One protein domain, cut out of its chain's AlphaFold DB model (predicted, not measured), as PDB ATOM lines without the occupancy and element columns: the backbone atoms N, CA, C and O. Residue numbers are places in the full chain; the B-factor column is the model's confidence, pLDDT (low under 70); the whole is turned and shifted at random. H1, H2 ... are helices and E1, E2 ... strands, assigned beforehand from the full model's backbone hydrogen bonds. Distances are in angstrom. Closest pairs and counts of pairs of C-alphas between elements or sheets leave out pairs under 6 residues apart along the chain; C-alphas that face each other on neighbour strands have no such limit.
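Overview. This is residues 8 to 152 of the 153 residues of an uncharacterized protein of Amborella trichopoda (UniProt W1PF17). Two strongly twisted sheets lie face to face as a sandwich, E1, E2, E10, E7 and E8 in one and E3, E4, E5, E6 and E9 in the other, with their strands crossing at 36 degrees. Of three short helices, H2 packs on E10 of the first sheet and H3 lies beside E6 of the second. The printed part has 145 residues and is mostly strand, in the order E1 E2 H1 E3 E4 E5 E6 E7 H2 E8 E9 H3 E10. The first sheet has the order E1 E2 E10 E7 E8, the second is branched, and both are antiparallel. The whole is compact, with a radius of gyration of the C-alphas of 14.9 A, and spans 40 by 29 by 26 A.

Arrangement. E1, residues 12 to 15, and E2, residues 22 to 30, form a hairpin, with N 14 and O 24 2.8 A apart, within hydrogen-bond range. H1, residues 31 to 34, only grazes both sheets. E3, residues 44 to 47, runs on into E4, residues 50 to 52, across a break of 2 residues at 58 degrees. Both lie on one side of E5, residues 55 to 65, and E6, residues 71 to 80, lies on the other side; pairs within range are N 47 and O 59, 2.9 A, N 50 and O 57, 2.9 A, and N 60 and O 76, 2.8 A. E4, E5 and E6 form a meander, each strand the antiparallel neighbour of the one before. E7, residues 85 to 92, is antiparallel to E8, residues 106 to 111, with N 87 and O 109 2.9 A apart. E9, residues 116 to 119, is antiparallel to E6, with N 77 and O 117 2.8 A apart. H3, residues 127 to 130, stands at the branched sheet's level; its closest C-alphas to E6 are Trp 127 and Phe 72, 4.8 A apart. E10, residues 142 to 151, is an inner strand, with N 25 and O 147 of its pair with E2 at 2.8 A and N 90 and O 148 of its pair with E7 at 2.9 A. H2, residues 93 to 98, is on that sheet at a height of 6.9 A, with Gly 93 and Gln 146 of E10 the closest C-alphas, 5.6 A apart. In H2 every O i to N i+4 pair is within range; H1 and H3 are too short for one.

Along the chain. E1 begins at C-alpha 12, (52.454, -1.224, -48.562). The longer strands are E5, 30.0 A, E10, 28.4 A, E6, 27.2 A, and E2, 26.2 A. E10 ends at C-alpha 151, (35.281, -6.070, -50.423).

Size, cuts and confidence. The C-alphas farthest apart are those of Glu 17 and Asn 68, 45.5 A. The printed part has no cut, and the link H3 to E10 is long, with 11 residues. Mean pLDDT of the printed part is 87.8; residues 17 to 19, 67, 82, 96 to 97 and 101 to 103 are under 70.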
ATOM      1  N   PHE A   8      54.188  -5.244 -34.943       70.00
ATOM      2  CA  PHE A   8      53.505  -4.686 -36.105       70.00
ATOM      3  C   PHE A   8      54.533  -4.381 -37.185       70.00
ATOM      4  O   PHE A   8      55.499  -3.656 -36.948       70.00
ATOM      5  N   HIS A   9      54.334  -4.975 -38.353       78.88
ATOM      6  CA  HIS A   9      55.200  -4.798 -39.503       78.88
ATOM      7  C   HIS A   9      54.521  -3.889 -40.540       78.88
ATOM      8  O   HIS A   9      53.325  -4.068 -40.810       78.88
ATOM      9  N   PRO A  10      55.253  -2.953 -41.167       77.69
ATOM     10  CA  PRO A  10      54.688  -2.103 -42.205       77.69
ATOM     11  C   PRO A  10      54.126  -2.922 -43.369       77.69
ATOM     12  O   PRO A  10      54.726  -3.906 -43.802       77.69
ATOM     13  N   VAL A  11      53.003  -2.473 -43.926       85.50
ATOM     14  CA  VAL A  11      52.471  -2.977 -45.198       85.50
ATOM     15  C   VAL A  11      52.364  -1.852 -46.203       85.50
ATOM     16  O   VAL A  11      51.969  -0.733 -45.871       85.50
ATOM     17  N   LYS A  12      52.691  -2.152 -47.459       85.94
ATOM     18  CA  LYS A  12      52.454  -1.224 -48.562       85.94
ATOM     19  C   LYS A  12      51.144  -1.597 -49.238       85.94
ATOM     20  O   LYS A  12      50.971  -2.730 -49.679       85.94
ATOM     21  N   VAL A  13      50.243  -0.627 -49.336       81.31
ATOM     22  CA  VAL A  13      48.935  -0.797 -49.968       81.31
ATOM     23  C   VAL A  13      48.885   0.029 -51.241       81.31
ATOM     24  O   VAL A  13      49.245   1.204 -51.245       81.31
ATOM     25  N   VAL A  14      48.469  -0.609 -52.329       83.88
ATOM     26  CA  VAL A  14      48.220   0.026 -53.621       83.88
ATOM     27  C   VAL A  14      46.731  -0.113 -53.905       83.88
ATOM     28  O   VAL A  14      46.247  -1.207 -54.195       83.88
ATOM     29  N   GLU A  15      45.995   0.985 -53.768       78.44
ATOM     30  CA  GLU A  15      44.575   1.035 -54.116       78.44
ATOM     31  C   GLU A  15      44.416   0.989 -55.639       78.44
ATOM     32  O   GLU A  15      45.157   1.647 -56.372       78.44
ATOM     33  N   LEU A  16      43.475   0.178 -56.125       74.50
ATOM     34  CA  LEU A  16      43.197   0.073 -57.553       74.50
ATOM     35  C   LEU A  16      42.111   1.087 -57.929       74.50
ATOM     36  O   LEU A  16      41.018   1.076 -57.364       74.50
ATOM     37  N   GLU A  17      42.411   1.957 -58.902       63.34
ATOM     38  CA  GLU A  17      41.543   3.084 -59.293       63.34
ATOM     39  C   GLU A  17      40.165   2.641 -59.823       63.34
ATOM     40  O   GLU A  17      39.220   3.421 -59.793       63.34
ATOM     41  N   THR A  18      40.002   1.373 -60.219       56.56
ATOM     42  CA  THR A  18      38.703   0.728 -60.471       56.56
ATOM     43  C   THR A  18      38.852  -0.801 -60.483       56.56
ATOM     44  O   THR A  18      39.744  -1.286 -61.182       56.56
ATOM     45  N   PRO A  19      37.967  -1.574 -59.823       56.56
ATOM     46  CA  PRO A  19      36.911  -1.136 -58.913       56.56
ATOM     47  C   PRO A  19      37.496  -0.753 -57.543       56.56
ATOM     48  O   PRO A  19      38.258  -1.514 -56.960       56.56
ATOM     49  N   TYR A  20      37.068   0.389 -56.990       70.44
ATOM     50  CA  TYR A  20      37.476   0.947 -55.681       70.44
ATOM     51  C   TYR A  20      37.220   0.033 -54.454       70.44
ATOM     52  O   TYR A  20      37.333   0.467 -53.310       70.44
ATOM     53  N   ASN A  21      36.808  -1.214 -54.679       86.31
ATOM     54  CA  ASN A  21      36.598  -2.238 -53.664       86.31
ATOM     55  C   ASN A  21      37.824  -3.137 -53.497       86.31
ATOM     56  O   ASN A  21      37.760  -4.051 -52.680       86.31
ATOM     57  N   GLU A  22      38.903  -2.905 -54.251       90.50
ATOM     58  CA  GLU A  22      40.086  -3.759 -54.259       90.50
ATOM     59  C   GLU A  22      41.375  -2.990 -53.963       90.50
ATOM     60  O   GLU A  22      41.572  -1.857 -54.407       90.50
ATOM     61  N   CYS A  23      42.293  -3.634 -53.248       91.75
ATOM     62  CA  CYS A  23      43.661  -3.156 -53.106       91.75
ATOM     63  C   CYS A  23      44.663  -4.302 -53.221       91.75
ATOM     64  O   CYS A  23      44.356  -5.467 -52.943       91.75
ATOM     65  N   ILE A  24      45.882  -3.957 -53.632       91.31
ATOM     66  CA  ILE A  24      47.036  -4.843 -53.548       91.31
ATOM     67  C   ILE A  24      47.775  -4.538 -52.249       91.31
ATOM     68  O   ILE A  24      48.165  -3.399 -52.010       91.31
ATOM     69  N   VAL A  25      47.990  -5.561 -51.429       92.56
ATOM     70  CA  VAL A  25      48.733  -5.472 -50.169       92.56
ATOM     71  C   VAL A  25      50.051  -6.215 -50.326       92.56
ATOM     72  O   VAL A  25      50.064  -7.375 -50.737       92.56
ATOM     73  N   LEU A  26      51.146  -5.537 -50.001       93.06
ATOM     74  CA  LEU A  26      52.497  -6.083 -49.946       93.06
ATOM     75  C   LEU A  26      52.910  -6.205 -48.480       93.06
ATOM     76  O   LEU A  26      52.858  -5.216 -47.741       93.06
ATOM     77  N   PHE A  27      53.298  -7.411 -48.079       93.88
ATOM     78  CA  PHE A  27      53.678  -7.753 -46.714       93.88
ATOM     79  C   PHE A  27      54.975  -8.556 -46.735       93.88
ATOM     80  O   PHE A  27      54.978  -9.786 -46.744       93.88
ATOM     81  N   ASP A  28      56.084  -7.830 -46.796       93.19
ATOM     82  CA  ASP A  28      57.402  -8.436 -46.885       93.19
ATOM     83  C   ASP A  28      57.912  -8.791 -45.487       93.19
ATOM     84  O   ASP A  28      57.747  -8.015 -44.548       93.19
ATOM     85  N   LEU A  29      58.540  -9.960 -45.358       94.50
ATOM     86  CA  LEU A  29      59.188 -10.408 -44.122       94.50
ATOM     87  C   LEU A  29      60.628 -10.802 -44.417       94.50
ATOM     88  O   LEU A  29      60.901 -11.474 -45.414       94.50
ATOM     89  N   ARG A  30      61.562 -10.435 -43.544       94.88
ATOM     90  CA  ARG A  30      62.940 -10.921 -43.661       94.88
ATOM     91  C   ARG A  30      63.042 -12.365 -43.190       94.88
ATOM     92  O   ARG A  30      62.338 -12.775 -42.263       94.88
ATOM     93  N   ARG A  31      63.965 -13.139 -43.768       95.44
ATOM     94  CA  ARG A  31      64.239 -14.514 -43.317       95.44
ATOM     95  C   ARG A  31      64.556 -14.555 -41.826       95.44
ATOM     96  O   ARG A  31      64.049 -15.425 -41.122       95.44
ATOM     97  N   GLU A  32      65.315 -13.579 -41.332       95.25
ATOM     98  CA  GLU A  32      65.677 -13.490 -39.919       95.25
ATOM     99  C   GLU A  32      64.437 -13.339 -39.024       95.25
ATOM    100  O   GLU A  32      64.385 -13.922 -37.941       95.25
ATOM    101  N   GLU A  33      63.401 -12.638 -39.494       94.81
ATOM    102  CA  GLU A  33      62.125 -12.487 -38.786       94.81
ATOM    103  C   GLU A  33      61.323 -13.788 -38.786       94.81
ATOM    104  O   GLU A  33      60.773 -14.161 -37.748       94.81
ATOM    105  N   CYS A  34      61.335 -14.532 -39.899       95.25
ATOM    106  CA  CYS A  34      60.771 -15.883 -39.984       95.25
ATOM    107  C   CYS A  34      61.467 -16.892 -39.057       95.25
ATOM    108  O   CYS A  34      60.867 -17.897 -38.685       95.25
ATOM    109  N   THR A  35      62.714 -16.641 -38.664       95.19
ATOM    110  CA  THR A  35      63.449 -17.474 -37.695       95.19
ATOM    111  C   THR A  35      63.467 -16.897 -36.278       95.19
ATOM    112  O   THR A  35      64.018 -17.515 -35.370       95.19
ATOM    113  N   SER A  36      62.895 -15.708 -36.078       94.62
ATOM    114  CA  SER A  36      62.954 -15.004 -34.800       94.62
ATOM    115  C   SER A  36      62.022 -15.629 -33.750       94.62
ATOM    116  O   SER A  36      60.981 -16.184 -34.115       94.62
ATOM    117  N   PRO A  37      62.315 -15.456 -32.444       92.75
ATOM    118  CA  PRO A  37      61.445 -15.924 -31.361       92.75
ATOM    119  C   PRO A  37      60.027 -15.338 -31.384       92.75
ATOM    120  O   PRO A  37      59.121 -15.897 -30.778       92.75
ATOM    121  N   SER A  38      59.827 -14.204 -32.061       90.75
ATOM    122  CA  SER A  38      58.520 -13.554 -32.186       90.75
ATOM    123  C   SER A  38      57.581 -14.269 -33.155       90.75
ATOM    124  O   SER A  38      56.373 -14.040 -33.112       90.75
ATOM    125  N   LEU A  39      58.120 -15.129 -34.025       93.94
ATOM    126  CA  LEU A  39      57.344 -15.866 -35.015       93.94
ATOM    127  C   LEU A  39      57.509 -17.383 -34.875       93.94
ATOM    128  O   LEU A  39      56.511 -18.092 -34.929       93.94
ATOM    129  N   PHE A  40      58.722 -17.889 -34.647       93.69
ATOM    130  CA  PHE A  40      59.014 -19.319 -34.525       93.69
ATOM    131  C   PHE A  40      59.561 -19.663 -33.124       93.69
ATOM    132  O   PHE A  40      60.393 -18.919 -32.606       93.69
ATOM    133  N   PRO A  41      59.173 -20.799 -32.500       91.94
ATOM    134  CA  PRO A  41      58.320 -21.883 -33.013       91.94
ATOM    135  C   PRO A  41      56.822 -21.715 -32.734       91.94
ATOM    136  O   PRO A  41      56.023 -22.557 -33.149       91.94
ATOM    137  N   GLU A  42      56.443 -20.671 -32.006       90.06
ATOM    138  CA  GLU A  42      55.065 -20.368 -31.636       90.06
ATOM    139  C   GLU A  42      54.963 -18.854 -31.460       90.06
ATOM    140  O   GLU A  42      55.423 -18.291 -30.471       90.06
ATOM    141  N   GLY A  43      54.453 -18.182 -32.485       92.56
ATOM    142  CA  GLY A  43      54.472 -16.733 -32.554       92.56
ATOM    143  C   GLY A  43      53.691 -16.215 -33.749       92.56
ATOM    144  O   GLY A  43      53.216 -16.976 -34.598       92.56
ATOM    145  N   SER A  44      53.517 -14.900 -33.794       94.56
ATOM    146  CA  SER A  44      52.757 -14.224 -34.838       94.56
ATOM    147  C   SER A  44      53.295 -12.820 -35.077       94.56
ATOM    148  O   SER A  44      53.524 -12.065 -34.133       94.56
ATOM    149  N   ILE A  45      53.437 -12.455 -36.346       95.19
ATOM    150  CA  ILE A  45      53.748 -11.097 -36.788       95.19
ATOM    151  C   ILE A  45      52.503 -10.536 -37.457       95.19
ATOM    152  O   ILE A  45      51.972 -11.123 -38.404       95.19
ATOM    153  N   TYR A  46      52.045  -9.391 -36.966       94.44
ATOM    154  CA  TYR A  46      50.880  -8.708 -37.506       94.44
ATOM    155  C   TYR A  46      51.335  -7.598 -38.434       94.44
ATOM    156  O   TYR A  46      52.346  -6.948 -38.186       94.44
ATOM    157  N   SER A  47      50.566  -7.318 -39.476       93.75
ATOM    158  CA  SER A  47      50.757  -6.069 -40.194       93.75
ATOM    159  C   SER A  47      50.235  -4.880 -39.389       93.75
ATOM    160  O   SER A  47      49.322  -5.003 -38.557       93.75
ATOM    161  N   ASP A  48      50.718  -3.695 -39.749       91.25
ATOM    162  CA  ASP A  48      49.955  -2.474 -39.550       91.25
ATOM    163  C   ASP A  48      48.552  -2.625 -40.142       91.25
ATOM    164  O   ASP A  48      48.303  -3.369 -41.101       91.25
ATOM    165  N   ARG A  49      47.607  -1.918 -39.529       90.31
ATOM    166  CA  ARG A  49      46.241  -1.894 -40.028       90.31
ATOM    167  C   ARG A  49      46.190  -1.038 -41.281       90.31
ATOM    168  O   ARG A  49      46.748   0.055 -41.314       90.31
ATOM    169  N   PHE A  50      45.450  -1.500 -42.274       90.62
ATOM    170  CA  PHE A  50      45.190  -0.752 -43.493       90.62
ATOM    171  C   PHE A  50      43.693  -0.632 -43.739       90.62
ATOM    172  O   PHE A  50      42.901  -1.442 -43.258       90.62
ATOM    173  N   HIS A  51      43.299   0.402 -44.473       89.38
ATOM    174  CA  HIS A  51      41.900   0.653 -44.782       89.38
ATOM    175  C   HIS A  51      41.588   0.186 -46.201       89.38
ATOM    176  O   HIS A  51      42.385   0.373 -47.116       89.38
ATOM    177  N   LEU A  52      40.420  -0.425 -46.372       89.75
ATOM    178  CA  LEU A  52      39.807  -0.671 -47.670       89.75
ATOM    179  C   LEU A  52      38.323  -0.350 -47.531       89.75
ATOM    180  O   LEU A  52      37.588  -1.028 -46.802       89.75
ATOM    181  N   ARG A  53      37.888   0.721 -48.200       86.50
ATOM    182  CA  ARG A  53      36.615   1.396 -47.894       86.50
ATOM    183  C   ARG A  53      36.571   1.810 -46.414       86.50
ATOM    184  O   ARG A  53      37.563   2.289 -45.878       86.50
ATOM    185  N   ALA A  54      35.430   1.629 -45.753       87.19
ATOM    186  CA  ALA A  54      35.255   1.911 -44.330       87.19
ATOM    187  C   ALA A  54      35.798   0.796 -43.411       87.19
ATOM    188  O   ALA A  54      35.635   0.868 -42.196       87.19
ATOM    189  N   ASN A  55      36.422  -0.245 -43.972       88.75
ATOM    190  CA  ASN A  55      36.870  -1.407 -43.216       88.75
ATOM    191  C   ASN A  55      38.353  -1.285 -42.906       88.75
ATOM    192  O   ASN A  55      39.149  -0.957 -43.785       88.75
ATOM    193  N   LYS A  56      38.724  -1.607 -41.670       91.88
ATOM    194  CA  LYS A  56      40.116  -1.664 -41.246       91.88
ATOM    195  C   LYS A  56      40.547  -3.127 -41.165       91.88
ATOM    196  O   LYS A  56      39.956  -3.914 -40.433       91.88
ATOM    197  N   LEU A  57      41.540  -3.505 -41.954       92.69
ATOM    198  CA  LEU A  57      42.026  -4.872 -42.107       92.69
ATOM    199  C   LEU A  57      43.472  -4.988 -41.632       92.69
ATOM    200  O   LEU A  57      44.181  -3.991 -41.499       92.69
ATOM    201  N   TYR A  58      43.904  -6.216 -41.376       94.19
ATOM    202  CA  TYR A  58      45.288  -6.538 -41.048       94.19
ATOM    203  C   TYR A  58      45.626  -7.968 -41.476       94.19
ATOM    204  O   TYR A  58      44.743  -8.806 -41.663       94.19
ATOM    205  N   LEU A  59      46.915  -8.245 -41.630       95.12
ATOM    206  CA  LEU A  59      47.465  -9.568 -41.899       95.12
ATOM    207  C   LEU A  59      48.144 -10.118 -40.647       95.12
ATOM    208  O   LEU A  59      48.567  -9.364 -39.771       95.12
ATOM    209  N   CYS A  60      48.233 -11.439 -40.569       95.19
ATOM    210  CA  CYS A  60      48.922 -12.167 -39.516       95.19
ATOM    211  C   CYS A  60      49.697 -13.332 -40.140       95.19
ATOM    212  O   CYS A  60      49.084 -14.280 -40.643       95.19
ATOM    213  N   ALA A  61      51.026 -13.248 -40.121       95.50
ATOM    214  CA  ALA A  61      51.903 -14.392 -40.347       95.50
ATOM    215  C   ALA A  61      52.094 -15.123 -39.018       95.50
ATOM    216  O   ALA A  61      52.384 -14.486 -38.010       95.50
ATOM    217  N   GLU A  62      51.936 -16.442 -39.001       95.00
ATOM    218  CA  GLU A  62      51.907 -17.223 -37.763       95.00
ATOM    219  C   GLU A  62      52.589 -18.577 -37.945       95.00
ATOM    220  O   GLU A  62      52.385 -19.256 -38.954       95.00
ATOM    221  N   CYS A  63      53.354 -19.001 -36.939       94.62
ATOM    222  CA  CYS A  63      53.831 -20.376 -36.855       94.62
ATOM    223  C   CYS A  63      52.732 -21.295 -36.344       94.62
ATOM    224  O   CYS A  63      52.427 -21.340 -35.153       94.62
ATOM    225  N   LYS A  64      52.131 -22.038 -37.276       90.69
ATOM    226  CA  LYS A  64      51.079 -23.005 -36.982       90.69
ATOM    227  C   LYS A  64      51.678 -24.357 -36.655       90.69
ATOM    228  O   LYS A  64      52.483 -24.882 -37.420       90.69
ATOM    229  N   ASP A  65      51.235 -24.930 -35.545       87.19
ATOM    230  CA  ASP A  65      51.487 -26.328 -35.221       87.19
ATOM    231  C   ASP A  65      50.409 -27.233 -35.822       87.19
ATOM    232  O   ASP A  65      49.253 -26.827 -35.969       87.19
ATOM    233  N   GLN A  66      50.778 -28.469 -36.135       74.38
ATOM    234  CA  GLN A  66      49.835 -29.551 -36.404       74.38
ATOM    235  C   GLN A  66      50.008 -30.657 -35.363       74.38
ATOM    236  O   GLN A  66      51.050 -30.785 -34.733       74.38
ATOM    237  N   GLU A  67      48.991 -31.503 -35.200       69.81
ATOM    238  CA  GLU A  67      48.968 -32.572 -34.185       69.81
ATOM    239  C   GLU A  67      50.150 -33.558 -34.279       69.81
ATOM    240  O   GLU A  67      50.464 -34.261 -33.325       69.81
ATOM    241  N   ASN A  68      50.835 -33.595 -35.423       74.94
ATOM    242  CA  ASN A  68      52.022 -34.405 -35.682       74.94
ATOM    243  C   ASN A  68      53.354 -33.716 -35.295       74.94
ATOM    244  O   ASN A  68      54.417 -34.265 -35.584       74.94
ATOM    245  N   GLY A  69      53.310 -32.532 -34.672       81.00
ATOM    246  CA  GLY A  69      54.471 -31.759 -34.216       81.00
ATOM    247  C   GLY A  69      55.212 -30.998 -35.320       81.00
ATOM    248  O   GLY A  69      56.272 -30.419 -35.066       81.00
ATOM    249  N   PHE A  70      54.695 -31.000 -36.552       88.31
ATOM    250  CA  PHE A  70      55.258 -30.196 -37.630       88.31
ATOM    251  C   PHE A  70      54.746 -28.758 -37.553       88.31
ATOM    252  O   PHE A  70      53.547 -28.501 -37.460       88.31
ATOM    253  N   LYS A  71      55.683 -27.817 -37.679       94.25
ATOM    254  CA  LYS A  71      55.401 -26.385 -37.768       94.25
ATOM    255  C   LYS A  71      55.282 -25.944 -39.223       94.25
ATOM    256  O   LYS A  71      56.051 -26.412 -40.065       94.25
ATOM    257  N   PHE A  72      54.376 -25.018 -39.514       93.88
ATOM    258  CA  PHE A  72      54.091 -24.530 -40.865       93.88
ATOM    259  C   PHE A  72      53.888 -23.021 -40.905       93.88
ATOM    260  O   PHE A  72      53.397 -22.423 -39.945       93.88
ATOM    261  N   PHE A  73      54.257 -22.417 -42.038       94.69
ATOM    262  CA  PHE A  73      54.015 -21.000 -42.276       94.69
ATOM    263  C   PHE A  73      52.539 -20.757 -42.572       94.69
ATOM    264  O   PHE A  73      52.045 -21.055 -43.666       94.69
ATOM    265  N   GLY A  74      51.843 -20.230 -41.569       93.75
ATOM    266  CA  GLY A  74      50.463 -19.804 -41.664       93.75
ATOM    267  C   GLY A  74      50.356 -18.328 -42.023       93.75
ATOM    268  O   GLY A  74      51.165 -17.506 -41.594       93.75
ATOM    269  N   LEU A  75      49.325 -17.983 -42.785       93.81
ATOM    270  CA  LEU A  75      49.001 -16.603 -43.107       93.81
ATOM    271  C   LEU A  75      47.494 -16.385 -43.098       93.81
ATOM    272  O   LEU A  75      46.744 -17.091 -43.776       93.81
ATOM    273  N   HIS A  76      47.078 -15.356 -42.373       94.19
ATOM    274  CA  HIS A  76      45.681 -15.051 -42.126       94.19
ATOM    275  C   HIS A  76      45.403 -13.564 -42.315       94.19
ATOM    276  O   HIS A  76      46.274 -12.720 -42.116       94.19
ATOM    277  N   MET A  77      44.164 -13.252 -42.671       94.44
ATOM    278  CA  MET A  77      43.637 -11.897 -42.703       94.44
ATOM    279  C   MET A  77      42.618 -11.731 -41.579       94.44
ATOM    280  O   MET A  77      41.797 -12.619 -41.333       94.44
ATOM    281  N   GLY A  78      42.665 -10.576 -40.929       93.31
ATOM    282  CA  GLY A  78      41.682 -10.111 -39.967       93.31
ATOM    283  C   GLY A  78      41.045  -8.803 -40.415       93.31
ATOM    284  O   GLY A  78      41.562  -8.085 -41.273       93.31
ATOM    285  N   VAL A  79      39.901  -8.496 -39.814       91.12
ATOM    286  CA  VAL A  79      39.220  -7.207 -39.960       91.12
ATOM    287  C   VAL A  79      38.874  -6.718 -38.563       91.12
ATOM    288  O   VAL A  79      38.222  -7.432 -37.801       91.12
ATOM    289  N   GLU A  80      39.320  -5.512 -38.234       87.12
ATOM    290  CA  GLU A  80      38.939  -4.791 -37.023       87.12
ATOM    291  C   GLU A  80      37.507  -4.283 -37.227       87.12
ATOM    292  O   GLU A  80      37.228  -3.560 -38.189       87.12
ATOM    293  N   ARG A  81      36.568  -4.741 -36.395       72.44
ATOM    294  CA  ARG A  81      35.136  -4.656 -36.711       72.44
ATOM    295  C   ARG A  81      34.276  -3.905 -35.717       72.44
ATOM    296  O   ARG A  81      34.441  -4.031 -34.511       72.44
ATOM    297  N   ILE A  82      33.240  -3.299 -36.305       65.19
ATOM    298  CA  ILE A  82      31.952  -2.956 -35.684       65.19
ATOM    299  C   ILE A  82      30.788  -3.669 -36.422       65.19
ATOM    300  O   ILE A  82      29.823  -4.069 -35.778       65.19
ATOM    301  N   GLU A  83      30.892  -3.921 -37.740       78.88
ATOM    302  CA  GLU A  83      29.813  -4.494 -38.579       78.88
ATOM    303  C   GLU A  83      30.286  -5.645 -39.499       78.88
ATOM    304  O   GLU A  83      31.483  -5.845 -39.704       78.88
ATOM    305  N   SER A  84      29.346  -6.427 -40.050       89.12
ATOM    306  CA  SER A  84      29.624  -7.583 -40.926       89.12
ATOM    307  C   SER A  84      30.273  -7.160 -42.245       89.12
ATOM    308  O   SER A  84      29.766  -6.275 -42.928       89.12
ATOM    309  N   VAL A  85      31.356  -7.837 -42.651       91.69
ATOM    310  CA  VAL A  85      32.041  -7.548 -43.925       91.69
ATOM    311  C   VAL A  85      32.360  -8.847 -44.643       91.69
ATOM    312  O   VAL A  85      32.935  -9.770 -44.053       91.69
ATOM    313  N   LYS A  86      32.023  -8.897 -45.930       94.00
ATOM    314  CA  LYS A  86      32.406  -9.972 -46.837       94.00
ATOM    315  C   LYS A  86      33.625  -9.535 -47.637       94.00
ATOM    316  O   LYS A  86      33.575  -8.546 -48.360       94.00
ATOM    317  N   ALA A  87      34.718 -10.271 -47.491       93.44
ATOM    318  CA  ALA A  87      35.964  -9.979 -48.180       93.44
ATOM    319  C   ALA A  87      36.481 -11.211 -48.924       93.44
ATOM    320  O   ALA A  87      36.336 -12.349 -48.467       93.44
ATOM    321  N   LYS A  88      37.097 -10.969 -50.076       94.00
ATOM    322  CA  LYS A  88      37.882 -11.944 -50.820       94.00
ATOM    323  C   LYS A  88      39.354 -11.646 -50.614       94.00
ATOM    324  O   LYS A  88      39.781 -10.502 -50.724       94.00
ATOM    325  N   PHE A  89      40.112 -12.693 -50.339       93.12
ATOM    326  CA  PHE A  89      41.555 -12.643 -50.201       93.12
ATOM    327  C   PHE A  89      42.158 -13.560 -51.256       93.12
ATOM    328  O   PHE A  89      41.805 -14.739 -51.313       93.12
ATOM    329  N   LYS A  90      43.020 -13.028 -52.123       91.56
ATOM    330  CA  LYS A  90      43.681 -13.785 -53.190       91.56
ATOM    331  C   LYS A  90      45.186 -13.559 -53.134       91.56
ATOM    332  O   LYS A  90      45.639 -12.421 -53.207       91.56
ATOM    333  N   PHE A  91      45.949 -14.643 -53.062       88.44
ATOM    334  CA  PHE A  91      47.396 -14.594 -53.236       88.44
ATOM    335  C   PHE A  91      47.717 -14.208 -54.688       88.44
ATOM    336  O   PHE A  91      47.075 -14.684 -55.626       88.44
ATOM    337  N   THR A  92      48.678 -13.313 -54.892       86.19
ATOM    338  CA  THR A  92      49.093 -12.850 -56.223       86.19
ATOM    339  C   THR A  92      50.606 -12.588 -56.259       86.19
ATOM    340  O   THR A  92      51.318 -12.823 -55.284       86.19
ATOM    341  N   GLY A  93      51.123 -12.150 -57.403       79.69
ATOM    342  CA  GLY A  93      52.531 -11.809 -57.581       79.69
ATOM    343  C   GLY A  93      53.456 -12.997 -57.891       79.69
ATOM    344  O   GLY A  93      53.005 -14.116 -58.168       79.69
ATOM    345  N   PRO A  94      54.781 -12.758 -57.895       72.06
ATOM    346  CA  PRO A  94      55.773 -13.741 -58.329       72.06
ATOM    347  C   PRO A  94      55.774 -15.027 -57.497       72.06
ATOM    348  O   PRO A  94      55.877 -16.107 -58.073       72.06
ATOM    349  N   LEU A  95      55.600 -14.943 -56.171       75.31
ATOM    350  CA  LEU A  95      55.539 -16.139 -55.322       75.31
ATOM    351  C   LEU A  95      54.323 -17.021 -55.654       75.31
ATOM    352  O   LEU A  95      54.470 -18.241 -55.723       75.31
ATOM    353  N   ALA A  96      53.160 -16.414 -55.933       69.12
ATOM    354  CA  ALA A  96      51.928 -17.131 -56.281       69.12
ATOM    355  C   ALA A  96      52.095 -18.029 -57.505       69.12
ATOM    356  O   ALA A  96      51.594 -19.146 -57.550       69.12
ATOM    357  N   SER A  97      52.799 -17.507 -58.507       69.50
ATOM    358  CA  SER A  97      52.995 -18.177 -59.791       69.50
ATOM    359  C   SER A  97      54.156 -19.168 -59.780       69.50
ATOM    360  O   SER A  97      54.131 -20.131 -60.540       69.50
ATOM    361  N   ARG A  98      55.179 -18.934 -58.950       72.19
ATOM    362  CA  ARG A  98      56.422 -19.716 -58.979       72.19
ATOM    363  C   ARG A  98      56.481 -20.839 -57.956       72.19
ATOM    364  O   ARG A  98      57.090 -21.862 -58.252       72.19
ATOM    365  N   TYR A  99      55.910 -20.645 -56.769       71.81
ATOM    366  CA  TYR A  99      56.217 -21.519 -55.633       71.81
ATOM    367  C   TYR A  99      55.004 -21.965 -54.817       71.81
ATOM    368  O   TYR A  99      55.153 -22.799 -53.922       71.81
ATOM    369  N   LEU A 100      53.810 -21.446 -55.110       72.88
ATOM    370  CA  LEU A 100      52.582 -21.979 -54.530       72.88
ATOM    371  C   LEU A 100      52.065 -23.142 -55.372       72.88
ATOM    372  O   LEU A 100      52.014 -23.077 -56.597       72.88
ATOM    373  N   SER A 101      51.631 -24.200 -54.690       65.06
ATOM    374  CA  SER A 101      51.028 -25.380 -55.318       65.06
ATOM    375  C   SER A 101      49.710 -25.069 -56.038       65.06
ATOM    376  O   SER A 101      49.289 -25.837 -56.900       65.06
ATOM    377  N   ASN A 102      49.066 -23.948 -55.701       67.62
ATOM    378  CA  ASN A 102      47.856 -23.464 -56.347       67.62
ATOM    379  C   ASN A 102      47.983 -21.957 -56.655       67.62
ATOM    380  O   ASN A 102      47.911 -21.151 -55.727       67.62
ATOM    381  N   PRO A 103      48.137 -21.550 -57.927       63.69
ATOM    382  CA  PRO A 103      48.250 -20.137 -58.298       63.69
ATOM    383  C   PRO A 103      46.942 -19.346 -58.101       63.69
ATOM    384  O   PRO A 103      46.967 -18.118 -58.067       63.69
ATOM    385  N   ASP A 104      45.805 -20.027 -57.926       74.75
ATOM    386  CA  ASP A 104      44.502 -19.426 -57.622       74.75
ATOM    387  C   ASP A 104      44.140 -19.499 -56.133       74.75
ATOM    388  O   ASP A 104      42.961 -19.436 -55.761       74.75
ATOM    389  N   LEU A 105      45.154 -19.587 -55.264       85.56
ATOM    390  CA  LEU A 105      44.989 -19.596 -53.816       85.56
ATOM    391  C   LEU A 105      44.202 -18.356 -53.357       85.56
ATOM    392  O   LEU A 105      44.719 -17.243 -53.247       85.56
ATOM    393  N   SER A 106      42.908 -18.554 -53.121       90.56
ATOM    394  CA  SER A 106      41.982 -17.506 -52.724       90.56
ATOM    395  C   SER A 106      40.853 -18.068 -51.874       90.56
ATOM    396  O   SER A 106      40.477 -19.231 -51.999       90.56
ATOM    397  N   PHE A 107      40.302 -17.231 -51.005       91.31
ATOM    398  CA  PHE A 107      39.077 -17.535 -50.280       91.31
ATOM    399  C   PHE A 107      38.170 -16.310 -50.249       91.31
ATOM    400  O   PHE A 107      38.620 -15.170 -50.346       91.31
ATOM    401  N   THR A 108      36.873 -16.555 -50.090       94.50
ATOM    402  CA  THR A 108      35.892 -15.521 -49.750       94.50
ATOM    403  C   THR A 108      35.334 -15.836 -48.378       94.50
ATOM    404  O   THR A 108      34.902 -16.962 -48.134       94.50
ATOM    405  N   ARG A 109      35.318 -14.848 -47.488       94.50
ATOM    406  CA  ARG A 109      34.806 -15.007 -46.132       94.50
ATOM    407  C   ARG A 109      33.920 -13.826 -45.772       94.50
ATOM    408  O   ARG A 109      34.330 -12.672 -45.882       94.50
ATOM    409  N   THR A 110      32.711 -14.129 -45.311       94.38
ATOM    410  CA  THR A 110      31.948 -13.196 -44.483       94.38
ATOM    411  C   THR A 110      32.417 -13.389 -43.070       94.38
ATOM    412  O   THR A 110      32.341 -14.490 -42.530       94.38
ATOM    413  N   PHE A 111      32.901 -12.323 -42.478       91.00
ATOM    414  CA  PHE A 111      33.276 -12.361 -41.090       91.00
ATOM    415  C   PHE A 111      32.300 -11.450 -40.323       91.00
ATOM    416  O   PHE A 111      31.974 -10.338 -40.755       91.00
ATOM    417  N   THR A 112      31.852 -11.932 -39.175       90.00
ATOM    418  CA  THR A 112      30.794 -11.309 -38.362       90.00
ATOM    419  C   THR A 112      31.275 -10.913 -36.968       90.00
ATOM    420  O   THR A 112      30.515 -10.366 -36.177       90.00
ATOM    421  N   LYS A 113      32.545 -11.193 -36.669       87.25
ATOM    422  CA  LYS A 113      33.247 -10.889 -35.420       87.25
ATOM    423  C   LYS A 113      34.729 -10.659 -35.715       87.25
ATOM    424  O   LYS A 113      35.156 -10.801 -36.867       87.25
ATOM    425  N   GLU A 114      35.494 -10.297 -34.695       84.94
ATOM    426  CA  GLU A 114      36.951 -10.306 -34.779       84.94
ATOM    427  C   GLU A 114      37.439 -11.759 -34.845       84.94
ATOM    428  O   GLU A 114      37.272 -12.540 -33.908       84.94
ATOM    429  N   GLU A 115      37.957 -12.147 -36.006       89.19
ATOM    430  CA  GLU A 115      38.530 -13.465 -36.259       89.19
ATOM    431  C   GLU A 115      39.584 -13.369 -37.365       89.19
ATOM    432  O   GLU A 115      39.515 -12.498 -38.239       89.19
ATOM    433  N   LEU A 116      40.547 -14.287 -37.323       91.62
ATOM    434  CA  LEU A 116      41.544 -14.486 -38.365       91.62
ATOM    435  C   LEU A 116      41.104 -15.633 -39.272       91.62
ATOM    436  O   LEU A 116      40.697 -16.690 -38.790       91.62
ATOM    437  N   TYR A 117      41.210 -15.440 -40.584       93.06
ATOM    438  CA  TYR A 117      40.932 -16.492 -41.558       93.06
ATOM    439  C   TYR A 117      42.010 -16.531 -42.636       93.06
ATOM    440  O   TYR A 117      42.460 -15.489 -43.110       93.06
ATOM    441  N   GLY A 118      42.435 -17.732 -43.019       92.50
ATOM    442  CA  GLY A 118      43.505 -17.917 -43.989       92.50
ATOM    443  C   GLY A 118      43.994 -19.351 -44.073       92.50
ATOM    444  O   GLY A 118      43.224 -20.288 -43.866       92.50
ATOM    445  N   TRP A 119      45.271 -19.509 -44.401       90.81
ATOM    446  CA  TRP A 119      45.896 -20.805 -44.628       90.81
ATOM    447  C   TRP A 119      46.874 -21.128 -43.512       90.81
ATOM    448  O   TRP A 119      47.773 -20.342 -43.240       90.81
ATOM    449  N   SER A 120      46.755 -22.321 -42.931       90.50
ATOM    450  CA  SER A 120      47.687 -22.788 -41.897       90.50
ATOM    451  C   SER A 120      49.038 -23.252 -42.451       90.50
ATOM    452  O   SER A 120      49.983 -23.417 -41.690       90.50
ATOM    453  N   ASN A 121      49.128 -23.498 -43.761       90.19
ATOM    454  CA  ASN A 121      50.356 -23.889 -44.449       90.19
ATOM    455  C   ASN A 121      50.329 -23.371 -45.894       90.19
ATOM    456  O   ASN A 121      49.856 -24.059 -46.797       90.19
ATOM    457  N   VAL A 122      50.796 -22.139 -46.102       88.88
ATOM    458  CA  VAL A 122      50.750 -21.464 -47.413       88.88
ATOM    459  C   VAL A 122      51.642 -22.166 -48.439       88.88
ATOM    460  O   VAL A 122      51.249 -22.333 -49.591       88.88
ATOM    461  N   PHE A 123      52.830 -22.601 -48.023       88.56
ATOM    462  CA  PHE A 123      53.863 -23.124 -48.924       88.56
ATOM    463  C   PHE A 123      53.818 -24.646 -49.098       88.56
ATOM    464  O   PHE A 123      54.583 -25.200 -49.881       88.56
ATOM    465  N   ASN A 124      52.919 -25.328 -48.383       88.38
ATOM    466  CA  ASN A 124      52.810 -26.785 -48.361       88.38
ATOM    467  C   ASN A 124      54.129 -27.500 -47.985       88.38
ATOM    468  O   ASN A 124      54.446 -28.567 -48.507       88.38
ATOM    469  N   ILE A 125      54.905 -26.904 -47.076       90.94
ATOM    470  CA  ILE A 125      56.226 -27.383 -46.648       90.94
ATOM    471  C   ILE A 125      56.462 -27.024 -45.178       90.94
ATOM    472  O   ILE A 125      55.938 -26.020 -44.696       90.94
ATOM    473  N   SER A 126      57.215 -27.848 -44.442       93.44
ATOM    474  CA  SER A 126      57.513 -27.583 -43.029       93.44
ATOM    475  C   SER A 126      58.313 -26.292 -42.849       93.44
ATOM    476  O   SER A 126      59.114 -25.924 -43.705       93.44
ATOM    477  N   TRP A 127      58.156 -25.638 -41.697       95.19
ATOM    478  CA  TRP A 127      58.852 -24.392 -41.363       95.19
ATOM    479  C   TRP A 127      60.368 -24.533 -41.480       95.19
ATOM    480  O   TRP A 127      61.025 -23.677 -42.058       95.19
ATOM    481  N   SER A 128      60.913 -25.649 -40.982       93.75
ATOM    482  CA  SER A 128      62.345 -25.953 -41.046       93.75
ATOM    483  C   SER A 128      62.889 -25.919 -42.468       93.75
ATOM    484  O   SER A 128      63.959 -25.372 -42.682       93.75
ATOM    485  N   LYS A 129      62.134 -26.465 -43.426       94.12
ATOM    486  CA  LYS A 129      62.472 -26.475 -44.848       94.12
ATOM    487  C   LYS A 129      62.180 -25.142 -45.528       94.12
ATOM    488  O   LYS A 129      62.916 -24.722 -46.409       94.12
ATOM    489  N   PHE A 130      61.121 -24.464 -45.100       94.06
ATOM    490  CA  PHE A 130      60.764 -23.143 -45.592       94.06
ATOM    491  C   PHE A 130      61.883 -22.119 -45.358       94.06
ATOM    492  O   PHE A 130      62.139 -21.335 -46.262       94.06
ATOM    493  N   VAL A 131      62.570 -22.135 -44.210       95.19
ATOM    494  CA  VAL A 131      63.601 -21.136 -43.853       95.19
ATOM    495  C   VAL A 131      65.048 -21.542 -44.174       95.19
ATOM    496  O   VAL A 131      65.957 -20.827 -43.761       95.19
ATOM    497  N   GLU A 132      65.285 -22.658 -44.878       95.50
ATOM    498  CA  GLU A 132      66.649 -23.062 -45.275       95.50
ATOM    499  C   GLU A 132      67.333 -21.967 -46.120       95.50
ATOM    500  O   GLU A 132      66.676 -21.174 -46.804       95.50
ATOM    501  N   ASP A 133      68.666 -21.902 -46.070       92.25
ATOM    502  CA  ASP A 133      69.445 -20.852 -46.746       92.25
ATOM    503  C   ASP A 133      69.223 -20.836 -48.268       92.25
ATOM    504  O   ASP A 133      69.207 -19.769 -48.887       92.25
ATOM    505  N   ASP A 134      68.997 -22.012 -48.860       90.56
ATOM    506  CA  ASP A 134      68.709 -22.237 -50.279       90.56
ATOM    507  C   ASP A 134      67.205 -22.233 -50.609       90.56
ATOM    508  O   ASP A 134      66.803 -22.548 -51.732       90.56
ATOM    509  N   SER A 135      66.365 -21.839 -49.648       91.94
ATOM    510  CA  SER A 135      64.921 -21.760 -49.830       91.94
ATOM    511  C   SER A 135      64.547 -20.795 -50.960       91.94
ATOM    512  O   SER A 135      64.885 -19.606 -50.905       91.94
ATOM    513  N   PRO A 136      63.776 -21.253 -51.964       90.12
ATOM    514  CA  PRO A 136      63.453 -20.450 -53.137       90.12
ATOM    515  C   PRO A 136      62.382 -19.383 -52.863       90.12
ATOM    516  O   PRO A 136      62.088 -18.572 -53.739       90.12
ATOM    517  N   TYR A 137      61.778 -19.387 -51.669       91.56
ATOM    518  CA  TYR A 137      60.754 -18.421 -51.264       91.56
ATOM    519  C   TYR A 137      61.342 -17.059 -50.868       91.56
ATOM    520  O   TYR A 137      60.610 -16.071 -50.829       91.56
ATOM    521  N   PHE A 138      62.648 -17.003 -50.594       92.50
ATOM    522  CA  PHE A 138      63.349 -15.789 -50.193       92.50
ATOM    523  C   PHE A 138      64.195 -15.256 -51.347       92.50
ATOM    524  O   PHE A 138      65.118 -15.922 -51.813       92.50
ATOM    525  N   ILE A 139      63.912 -14.032 -51.782       90.31
ATOM    526  CA  ILE A 139      64.694 -13.313 -52.792       90.31
ATOM    527  C   ILE A 139      65.491 -12.250 -52.046       90.31
ATOM    528  O   ILE A 139      64.909 -11.434 -51.340       90.31
ATOM    529  N   ASP A 140      66.822 -12.312 -52.122       90.69
ATOM    530  CA  ASP A 140      67.724 -11.426 -51.371       90.69
ATOM    531  C   ASP A 140      67.429 -11.385 -49.854       90.69
ATOM    532  O   ASP A 140      67.560 -10.357 -49.192       90.69
ATOM    533  N   GLY A 141      67.005 -12.526 -49.294       92.00
ATOM    534  CA  GLY A 141      66.656 -12.665 -47.875       92.00
ATOM    535  C   GLY A 141      65.248 -12.182 -47.502       92.00
ATOM    536  O   GLY A 141      64.886 -12.246 -46.330       92.00
ATOM    537  N   LEU A 142      64.436 -11.747 -48.471       93.06
ATOM    538  CA  LEU A 142      63.067 -11.275 -48.260       93.06
ATOM    539  C   LEU A 142      62.031 -12.260 -48.804       93.06
ATOM    540  O   LEU A 142      62.095 -12.709 -49.949       93.06
ATOM    541  N   LEU A 143      61.033 -12.553 -47.979       93.56
ATOM    542  CA  LEU A 143      59.798 -13.202 -48.380       93.56
ATOM    543  C   LEU A 143      58.820 -12.133 -48.870       93.56
ATOM    544  O   LEU A 143      58.264 -11.395 -48.060       93.56
ATOM    545  N   HIS A 144      58.581 -12.076 -50.179       91.38
ATOM    546  CA  HIS A 144      57.685 -11.085 -50.777       91.38
ATOM    547  C   HIS A 144      56.249 -11.584 -50.892       91.38
ATOM    548  O   HIS A 144      55.878 -12.224 -51.882       91.38
ATOM    549  N   LEU A 145      55.417 -11.284 -49.899       91.56
ATOM    550  CA  LEU A 145      54.016 -11.676 -49.934       91.56
ATOM    551  C   LEU A 145      53.160 -10.582 -50.580       91.56
ATOM    552  O   LEU A 145      53.136  -9.442 -50.118       91.56
ATOM    553  N   GLN A 146      52.413 -10.941 -51.625       91.25
ATOM    554  CA  GLN A 146      51.516 -10.024 -52.321       91.25
ATOM    555  C   GLN A 146      50.097 -10.590 -52.385       91.25
ATOM    556  O   GLN A 146      49.873 -11.736 -52.779       91.25
ATOM    557  N   PHE A 147      49.123  -9.746 -52.059       90.00
ATOM    558  CA  PHE A 147      47.713 -10.113 -52.003       90.00
ATOM    559  C   PHE A 147      46.858  -9.116 -52.738       90.00
ATOM    560  O   PHE A 147      47.150  -7.929 -52.747       90.00
ATOM    561  N   MET A 148      45.769  -9.609 -53.300       91.88
ATOM    562  CA  MET A 148      44.640  -8.799 -53.699       91.88
ATOM    563  C   MET A 148      43.531  -9.014 -52.677       91.88
ATOM    564  O   MET A 148      43.140 -10.154 -52.403       91.88
ATOM    565  N   VAL A 149      43.054  -7.919 -52.100       93.38
ATOM    566  CA  VAL A 149      41.954  -7.914 -51.141       93.38
ATOM    567  C   VAL A 149      40.787  -7.187 -51.773       93.38
ATOM    568  O   VAL A 149      40.965  -6.063 -52.225       93.38
ATOM    569  N   SER A 150      39.611  -7.812 -51.775       93.31
ATOM    570  CA  SER A 150      38.389  -7.238 -52.343       93.31
ATOM    571  C   SER A 150      37.273  -7.223 -51.304       93.31
ATOM    572  O   SER A 150      37.010  -8.251 -50.679       93.31
ATOM    573  N   ILE A 151      36.563  -6.107 -51.144       92.19
ATOM    574  CA  ILE A 151      35.281  -6.070 -50.423       92.19
ATOM    575  C   ILE A 151      34.165  -6.455 -51.396       92.19
ATOM    576  O   ILE A 151      34.058  -5.891 -52.484       92.19
ATOM    577  N   ILE A 152      33.355  -7.440 -51.014       90.19
ATOM    578  CA  ILE A 152      32.226  -7.920 -51.815       90.19
ATOM    579  C   ILE A 152      30.942  -7.375 -51.197       90.19
ATOM    580  O   ILE A 152      30.637  -7.692 -50.047       90.19
TER     581      ILE A 152